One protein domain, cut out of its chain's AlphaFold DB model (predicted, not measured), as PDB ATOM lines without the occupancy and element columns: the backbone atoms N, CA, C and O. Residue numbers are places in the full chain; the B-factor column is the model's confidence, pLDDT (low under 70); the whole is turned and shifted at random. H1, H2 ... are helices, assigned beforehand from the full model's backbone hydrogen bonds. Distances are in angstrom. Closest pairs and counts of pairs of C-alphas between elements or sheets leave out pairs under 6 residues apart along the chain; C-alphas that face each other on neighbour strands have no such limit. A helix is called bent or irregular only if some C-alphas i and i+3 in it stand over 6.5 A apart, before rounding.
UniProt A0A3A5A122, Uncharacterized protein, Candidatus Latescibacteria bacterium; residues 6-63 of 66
ATOM      1  N   LYS A   6      17.807  16.370  -7.659       92.38
ATOM      2  CA  LYS A   6      18.426  15.755  -8.834       92.38
ATOM      3  C   LYS A   6      18.855  14.314  -8.584       92.38
ATOM      4  O   LYS A   6      18.573  13.462  -9.414       92.38
ATOM      5  N   GLU A   7      19.496  14.036  -7.452       91.31
ATOM      6  CA  GLU A   7      19.858  12.663  -7.075       91.31
ATOM      7  C   GLU A   7      18.605  11.804  -6.883       91.31
ATOM      8  O   GLU A   7      18.546  10.689  -7.388       91.31
ATOM      9  N   TRP A   8      17.574  12.358  -6.237       92.06
ATOM     10  CA  TRP A   8      16.279  11.695  -6.083       92.06
ATOM     11  C   TRP A   8      15.612  11.393  -7.435       92.06
ATOM     12  O   TRP A   8      15.210  10.258  -7.683       92.06
ATOM     13  N   ALA A   9      15.532  12.382  -8.331       94.19
ATOM     14  CA  ALA A   9      14.914  12.207  -9.643       94.19
ATOM     15  C   ALA A   9      15.678  11.198 -10.508       94.19
ATOM     16  O   ALA A   9      15.051  10.376 -11.171       94.19
ATOM     17  N   ALA A  10      17.014  11.230 -10.480       94.12
ATOM     18  CA  ALA A  10      17.849  10.292 -11.221       94.12
ATOM     19  C   ALA A  10      17.685   8.850 -10.717       94.12
ATOM     20  O   ALA A  10      17.576   7.938 -11.535       94.12
ATOM     21  N   ALA A  11      17.621   8.648  -9.394       91.81
ATOM     22  CA  ALA A  11      17.411   7.330  -8.793       91.81
ATOM     23  C   ALA A  11      16.047   6.738  -9.187       91.81
ATOM     24  O   ALA A  11      15.986   5.630  -9.719       91.81
ATOM     25  N   ILE A  12      14.966   7.510  -9.017       93.25
ATOM     26  CA  ILE A  12      13.612   7.058  -9.368       93.25
ATOM     27  C   ILE A  12      13.464   6.827 -10.871       93.25
ATOM     28  O   ILE A  12      12.929   5.801 -11.283       93.25
ATOM     29  N   ALA A  13      13.958   7.747 -11.701       94.69
ATOM     30  CA  ALA A  13      13.909   7.584 -13.149       94.69
ATOM     31  C   ALA A  13      14.676   6.343 -13.616       94.69
ATOM     32  O   ALA A  13      14.209   5.644 -14.510       94.69
ATOM     33  N   GLY A  14      15.841   6.078 -13.014       93.50
ATOM     34  CA  GLY A  14      16.653   4.905 -13.318       93.50
ATOM     35  C   GLY A  14      15.902   3.612 -13.030       93.50
ATOM     36  O   GLY A  14      15.766   2.783 -13.922       93.50
ATOM     37  N   ARG A  15      15.346   3.479 -11.823       91.75
ATOM     38  CA  ARG A  15      14.580   2.292 -11.428       91.75
ATOM     39  C   ARG A  15      13.309   2.081 -12.250       91.75
ATOM     40  O   ARG A  15      13.094   0.990 -12.759       91.75
ATOM     41  N   LEU A  16      12.506   3.126 -12.457       91.44
ATOM     42  CA  LEU A  16      11.288   3.026 -13.270       91.44
ATOM     43  C   LEU A  16      11.583   2.649 -14.731       91.44
ATOM     44  O   LEU A  16      10.797   1.941 -15.355       91.44
ATOM     45  N   ALA A  17      12.701   3.121 -15.288       93.00
ATOM     46  CA  ALA A  17      13.127   2.732 -16.627       93.00
ATOM     47  C   ALA A  17      13.722   1.313 -16.674       93.00
ATOM     48  O   ALA A  17      13.632   0.651 -17.707       93.00
ATOM     49  N   ASP A  18      14.335   0.851 -15.582       89.25
ATOM     50  CA  ASP A  18      14.900  -0.496 -15.455       89.25
ATOM     51  C   ASP A  18      13.813  -1.573 -15.340       89.25
ATOM     52  O   ASP A  18      13.886  -2.591 -16.024       89.25
ATOM     53  N   GLU A  19      12.779  -1.302 -14.545       89.12
ATOM     54  CA  GLU A  19      11.650  -2.208 -14.293       89.12
ATOM     55  C   GLU A  19      10.550  -2.131 -15.364       89.12
ATOM     56  O   GLU A  19       9.541  -2.830 -15.286       89.12
ATOM     57  N   TRP A  20      10.718  -1.292 -16.387       91.00
ATOM     58  CA  TRP A  20       9.762  -1.216 -17.484       91.00
ATOM     59  C   TRP A  20       9.725  -2.538 -18.263       91.00
ATOM     60  O   TRP A  20      10.701  -2.902 -18.919       91.00
ATOM     61  N   ASP A  21       8.573  -3.220 -18.263       88.44
ATOM     62  CA  ASP A  21       8.366  -4.509 -18.951       88.44
ATOM     63  C   ASP A  21       8.852  -4.511 -20.412       88.44
ATOM     64  O   ASP A  21       9.404  -5.502 -20.899       88.44
ATOM     65  N   GLY A  22       8.694  -3.382 -21.112       87.62
ATOM     66  CA  GLY A  22       9.114  -3.227 -22.505       87.62
ATOM     67  C   GLY A  22      10.632  -3.206 -22.712       87.62
ATOM     68  O   GLY A  22      11.079  -3.413 -23.836       87.62
ATOM     69  N   LYS A  23      11.445  -3.039 -21.662       89.38
ATOM     70  CA  LYS A  23      12.914  -2.975 -21.753       89.38
ATOM     71  C   LYS A  23      13.524  -4.233 -22.371       89.38
ATOM     72  O   LYS A  23      14.540  -4.150 -23.057       89.38
ATOM     73  N   ARG A  24      12.923  -5.402 -22.136       89.62
ATOM     74  CA  ARG A  24      13.395  -6.665 -22.728       89.62
ATOM     75  C   ARG A  24      13.271  -6.678 -24.248       89.62
ATOM     76  O   ARG A  24      14.145  -7.225 -24.914       89.62
ATOM     77  N   ASP A  25      12.199  -6.089 -24.760       95.12
ATOM     78  CA  ASP A  25      11.885  -6.064 -26.187       95.12
ATOM     79  C   ASP A  25      12.479  -4.820 -26.877       95.12
ATOM     80  O   ASP A  25      12.817  -4.866 -28.059       95.12
ATOM     81  N   PHE A  26      12.666  -3.733 -26.120       92.62
ATOM     82  CA  PHE A  26      13.156  -2.429 -26.575       92.62
ATOM     83  C   PHE A  26      14.242  -1.884 -25.623       92.62
ATOM     84  O   PHE A  26      14.024  -0.897 -24.915       92.62
ATOM     85  N   PRO A  27      15.433  -2.505 -25.571       89.31
ATOM     86  CA  PRO A  27      16.481  -2.116 -24.621       89.31
ATOM     87  C   PRO A  27      17.007  -0.693 -24.854       89.31
ATOM     88  O   PRO A  27      17.399  -0.018 -23.902       89.31
ATOM     89  N   ASP A  28      16.970  -0.220 -26.101       91.44
ATOM     90  CA  ASP A  28      17.429   1.118 -26.479       91.44
ATOM     91  C   ASP A  28      16.480   2.232 -26.005       91.44
ATOM     92  O   ASP A  28      16.908   3.379 -25.864       91.44
ATOM     93  N   ASP A  29      15.219   1.905 -25.702       93.06
ATOM     94  CA  ASP A  29      14.207   2.869 -25.253       93.06
ATOM     95  C   ASP A  29      14.325   3.183 -23.753       93.06
ATOM     96  O   ASP A  29      13.859   4.232 -23.298       93.06
ATOM     97  N   ALA A  30      15.014   2.333 -22.983       91.44
ATOM     98  CA  ALA A  30      15.182   2.516 -21.543       91.44
ATOM     99  C   ALA A  30      15.947   3.809 -21.200       91.44
ATOM    100  O   ALA A  30      15.563   4.537 -20.284       91.44
ATOM    101  N   ALA A  31      16.997   4.148 -21.955       92.06
ATOM    102  CA  ALA A  31      17.778   5.364 -21.707       92.06
ATOM    103  C   ALA A  31      17.001   6.663 -22.042       92.06
ATOM    104  O   ALA A  31      16.979   7.578 -21.211       92.06
ATOM    105  N   PRO A  32      16.314   6.778 -23.199       95.88
ATOM    106  CA  PRO A  32      15.372   7.865 -23.455       95.88
ATOM    107  C   PRO A  32      14.269   7.975 -22.397       95.88
ATOM    108  O   PRO A  32      13.971   9.087 -21.953       95.88
ATOM    109  N   LEU A  33      13.694   6.846 -21.967       95.31
ATOM    110  CA  LEU A  33      12.656   6.799 -20.937       95.31
ATOM    111  C   LEU A  33      13.164   7.370 -19.610       95.31
ATOM    112  O   LEU A  33      12.538   8.280 -19.065       95.31
ATOM    113  N   GLN A  34      14.330   6.918 -19.144       95.44
ATOM    114  CA  GLN A  34      14.983   7.465 -17.956       95.44
ATOM    115  C   GLN A  34      15.148   8.988 -18.067       95.44
ATOM    116  O   GLN A  34      14.776   9.725 -17.156       95.44
ATOM    117  N   GLY A  35      15.641   9.489 -19.204       96.88
ATOM    118  CA  GLY A  35      15.842  10.926 -19.409       96.88
ATOM    119  C   GLY A  35      14.545  11.748 -19.422       96.88
ATOM    120  O   GLY A  35      14.543  12.909 -19.000       96.88
ATOM    121  N   VAL A  36      13.436  11.179 -19.902       97.19
ATOM    122  CA  VAL A  36      12.108  11.816 -19.842       97.19
ATOM    123  C   VAL A  36      11.584  11.832 -18.408       97.19
ATOM    124  O   VAL A  36      11.122  12.878 -17.945       97.19
ATOM    125  N   LEU A  37      11.695  10.710 -17.698       95.50
ATOM    126  CA  LEU A  37      11.258  10.581 -16.309       95.50
ATOM    127  C   LEU A  37      12.028  11.528 -15.388       95.50
ATOM    128  O   LEU A  37      11.405  12.249 -14.613       95.50
ATOM    129  N   GLU A  38      13.353  11.615 -15.520       96.75
ATOM    130  CA  GLU A  38      14.177  12.516 -14.704       96.75
ATOM    131  C   GLU A  38      13.721  13.976 -14.865       96.75
ATOM    132  O   GLU A  38      13.540  14.691 -13.878       96.75
ATOM    133  N   LYS A  39      13.447  14.415 -16.102       97.12
ATOM    134  CA  LYS A  39      12.928  15.767 -16.377       97.12
ATOM    135  C   LYS A  39      11.544  15.993 -15.772       97.12
ATOM    136  O   LYS A  39      11.293  17.073 -15.241       97.12
ATOM    137  N   ALA A  40      10.655  15.004 -15.860       94.94
ATOM    138  CA  ALA A  40       9.309  15.096 -15.302       94.94
ATOM    139  C   ALA A  40       9.342  15.185 -13.767       94.94
ATOM    140  O   ALA A  40       8.697  16.056 -13.184       94.94
ATOM    141  N   LEU A  41      10.153  14.347 -13.122       94.69
ATOM    142  CA  LEU A  41      10.345  14.320 -11.670       94.69
ATOM    143  C   LEU A  41      10.982  15.620 -11.158       94.69
ATOM    144  O   LEU A  41      10.576  16.153 -10.125       94.69
ATOM    145  N   LEU A  42      11.930  16.184 -11.911       96.19
ATOM    146  CA  LEU A  42      12.556  17.471 -11.594       96.19
ATOM    147  C   LEU A  42      11.622  18.675 -11.751       96.19
ATOM    148  O   LEU A  42      11.875  19.712 -11.139       96.19
ATOM    149  N   ALA A  43      10.559  18.566 -12.552       97.06
ATOM    150  CA  ALA A  43       9.622  19.666 -12.754       97.06
ATOM    151  C   ALA A  43       8.789  19.969 -11.495       97.06
ATOM    152  O   ALA A  43       8.392  21.116 -11.291       97.06
ATOM    153  N   SER A  44       8.535  18.969 -10.643       94.44
ATOM    154  CA  SER A  44       7.831  19.165  -9.368       94.44
ATOM    155  C   SER A  44       8.253  18.151  -8.290       94.44
ATOM    156  O   SER A  44       7.462  17.295  -7.890       94.44
ATOM    157  N   PRO A  45       9.491  18.244  -7.764       91.62
ATOM    158  CA  PRO A  45      10.043  17.217  -6.882       91.62
ATOM    159  C   PRO A  45       9.214  17.024  -5.612       91.62
ATOM    160  O   PRO A  45       8.926  15.901  -5.221       91.62
ATOM    161  N   THR A  46       8.775  18.119  -4.986       91.75
ATOM    162  CA  THR A  46       7.999  18.067  -3.741       91.75
ATOM    163  C   THR A  46       6.647  17.383  -3.923       91.75
ATOM    164  O   THR A  46       6.235  16.632  -3.044       91.75
ATOM    165  N   GLU A  47       5.952  17.619  -5.038       93.31
ATOM    166  CA  GLU A  47       4.666  16.966  -5.297       93.31
ATOM    167  C   GLU A  47       4.860  15.498  -5.662       93.31
ATOM    168  O   GLU A  47       4.159  14.638  -5.134       93.31
ATOM    169  N   CYS A  48       5.857  15.184  -6.490       93.19
ATOM    170  CA  CYS A  48       6.155  13.801  -6.842       93.19
ATOM    171  C   CYS A  48       6.643  12.983  -5.632       93.19
ATOM    172  O   CYS A  48       6.291  11.814  -5.512       93.19
ATOM    173  N   MET A  49       7.369  13.582  -4.683       91.00
ATOM    174  CA  MET A  49       7.759  12.920  -3.431       91.00
ATOM    175  C   MET A  49       6.558  12.524  -2.563       91.00
ATOM    176  O   MET A  49       6.641  11.532  -1.847       91.00
ATOM    177  N   LYS A  50       5.419  13.230  -2.641       93.19
ATOM    178  CA  LYS A  50       4.193  12.829  -1.918       93.19
ATOM    179  C   LYS A  50       3.602  11.517  -2.432       93.19
ATOM    180  O   LYS A  50       2.755  10.938  -1.763       93.19
ATOM    181  N   LEU A  51       4.011  11.080  -3.622       92.06
ATOM    182  CA  LEU A  51       3.579   9.821  -4.218       92.06
ATOM    183  C   LEU A  51       4.390   8.627  -3.697       92.06
ATOM    184  O   LEU A  51       3.992   7.483  -3.930       92.06
ATOM    185  N   VAL A  52       5.483   8.878  -2.973       89.88
ATOM    186  CA  VAL A  52       6.279   7.834  -2.327       89.88
ATOM    187  C   VAL A  52       5.436   7.139  -1.254       89.88
ATOM    188  O   VAL A  52       4.820   7.797  -0.418       89.88
ATOM    189  N   GLY A  53       5.358   5.810  -1.319       84.19
ATOM    190  CA  GLY A  53       4.555   4.983  -0.413       84.19
ATOM    191  C   GLY A  53       3.057   4.940  -0.745       84.19
ATOM    192  O   GLY A  53       2.287   4.319  -0.016       84.19
ATOM    193  N   THR A  54       2.619   5.565  -1.848       89.44
ATOM    194  CA  THR A  54       1.198   5.570  -2.268       89.44
ATOM    195  C   THR A  54       0.828   4.437  -3.231       89.44
ATOM    196  O   THR A  54      -0.324   4.338  -3.648       89.44
ATOM    197  N   GLY A  55       1.797   3.600  -3.614       84.75
ATOM    198  CA  GLY A  55       1.667   2.604  -4.687       84.75
ATOM    199  C   GLY A  55       1.900   3.168  -6.094       84.75
ATOM    200  O   GLY A  55       1.903   2.415  -7.059       84.75
ATOM    201  N   VAL A  56       2.105   4.485  -6.230       87.31
ATOM    202  CA  VAL A  56       2.560   5.104  -7.489       87.31
ATOM    203  C   VAL A  56       4.085   5.087  -7.583       87.31
ATOM    204  O   VAL A  56       4.637   4.762  -8.627       87.31
ATOM    205  N   ILE A  57       4.762   5.449  -6.491       88.69
ATOM    206  CA  ILE A  57       6.206   5.290  -6.320       88.69
ATOM    207  C   ILE A  57       6.384   4.551  -4.998       88.69
ATOM    208  O   ILE A  57       5.985   5.051  -3.948       88.69
ATOM    209  N   GLU A  58       6.921   3.344  -5.031       87.25
ATOM    210  CA  GLU A  58       7.188   2.572  -3.822       87.25
ATOM    211  C   GLU A  58       8.518   2.995  -3.186       87.25
ATOM    212  O   GLU A  58       9.452   3.399  -3.876       87.25
ATOM    213  N   GLU A  59       8.617   2.927  -1.855       87.00
ATOM    214  CA  GLU A  59       9.876   3.218  -1.145       87.00
ATOM    215  C   GLU A  59      10.983   2.223  -1.505       87.00
ATOM    216  O   GLU A  59      12.161   2.579  -1.509       87.00
ATOM    217  N   SER A  60      10.594   1.008  -1.894       85.31
ATOM    218  CA  SER A  60      11.496  -0.019  -2.410       85.31
ATOM    219  C   SER A  60      12.314   0.485  -3.598       85.31
ATOM    220  O   SER A  60      13.439   0.028  -3.768       85.31
ATOM    221  N   TYR A  61      11.826   1.475  -4.368       84.62
ATOM    222  CA  TYR A  61      12.574   2.054  -5.485       84.62
ATOM    223  C   TYR A  61      13.888   2.745  -5.079       84.62
ATOM    224  O   TYR A  61      14.727   3.023  -5.936       84.62
ATOM    225  N   PHE A  62      14.067   3.052  -3.794       83.00
ATOM    226  CA  PHE A  62      15.285   3.669  -3.264       83.00
ATOM    227  C   PHE A  62      16.256   2.664  -2.645       83.00
ATOM    228  O   PHE A  62      17.340   3.063  -2.223       83.00
ATOM    229  N   GLU A  63      15.871   1.394  -2.545       83.38
ATOM    230  CA  GLU A  63      16.749   0.355  -2.020       83.38
ATOM    231  C   GLU A  63      17.847   0.037  -3.049       83.38
ATOM    232  O   GLU A  63      17.724   0.344  -4.240       83.38
TER     233      GLU A  63
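This is residues 6 to 63 of the 66 residues of an uncharacterized protein of Candidatus Latescibacteria bacterium (UniProt A0A3A5A122). Two helices, H1 and the longer H3, run side by side in opposite ways, with the short helix H2 in the turn that joins them at one end and the short helix H4 following H3 at the other end. From H4 the chain folds back, and the small helix H5 packs on H1, on the side away from H3, with H1 between them. The printed part has 58 residues with five named helices, in the order H1, H2, H3, H4, H5, and no named strand; the class is all helix. The whole is compact, with a radius of gyration of the C-alphas of 11.2 A, and elongated in outline, spanning 32 by 20 by 16 A.

H1, residues 6 to 18, touches H3, residues 27 to 43, with 23 pairs of C-alphas within 8 A. The closest C-alphas of the two are those of Ala 13 and Gln 34, 4.9 A apart. They run opposite ways at a shallow tilt of 34 degrees, only just short of steep. H2, residues 21 to 24, is close to H3 but not clearly touching; the closest C-alphas, of Lys 23 and Ala 30, are 5.9 A apart. H4, residues 45 to 49, is also close to H3 but not clearly touching, with the C-alphas of Leu 41 and Cys 48 closest at 6.4 A. H5, residues 59 to 62, touches H1 at residues 11 to 16 of H1 alone; the closest C-alphas, of Arg 15 and Tyr 61, are 6.3 A apart. H3 and H5 are apart, and so are H2 and H4. Each O i to N i+4 pair is within hydrogen-bond range in H1 and H4, and 11 of 13 are in H3; H2 and H5 are too short for such a pair.

H1 begins at C-alpha 6 at (18.426, 15.755, -8.834) and is 17.9 A long. H2 is irregular, but only just: C-alphas 21 and 24 are 6.6 A apart. H3 runs 25.7 A from C-alpha 27 at (16.481, -2.116, -24.621) to C-alpha 43; it is neither bent nor irregular, but only just, with C-alphas 28 and 31 6.4 A apart. H4 measures 6.0 A. H5 measures 5.8 A and ends at C-alpha 62 at (15.285, 3.669, -3.264).

The two C-alphas farthest apart, those of Asp 25 and Thr 46, are 33.2 A apart. The printed part has no cut. The links H1 to H2, H2 to H3 and H3 to H4 are tight, and the link H4 to H5, with 9 residues, is short. The mean pLDDT of the printed part is 91.6, and no printed residue is under 70.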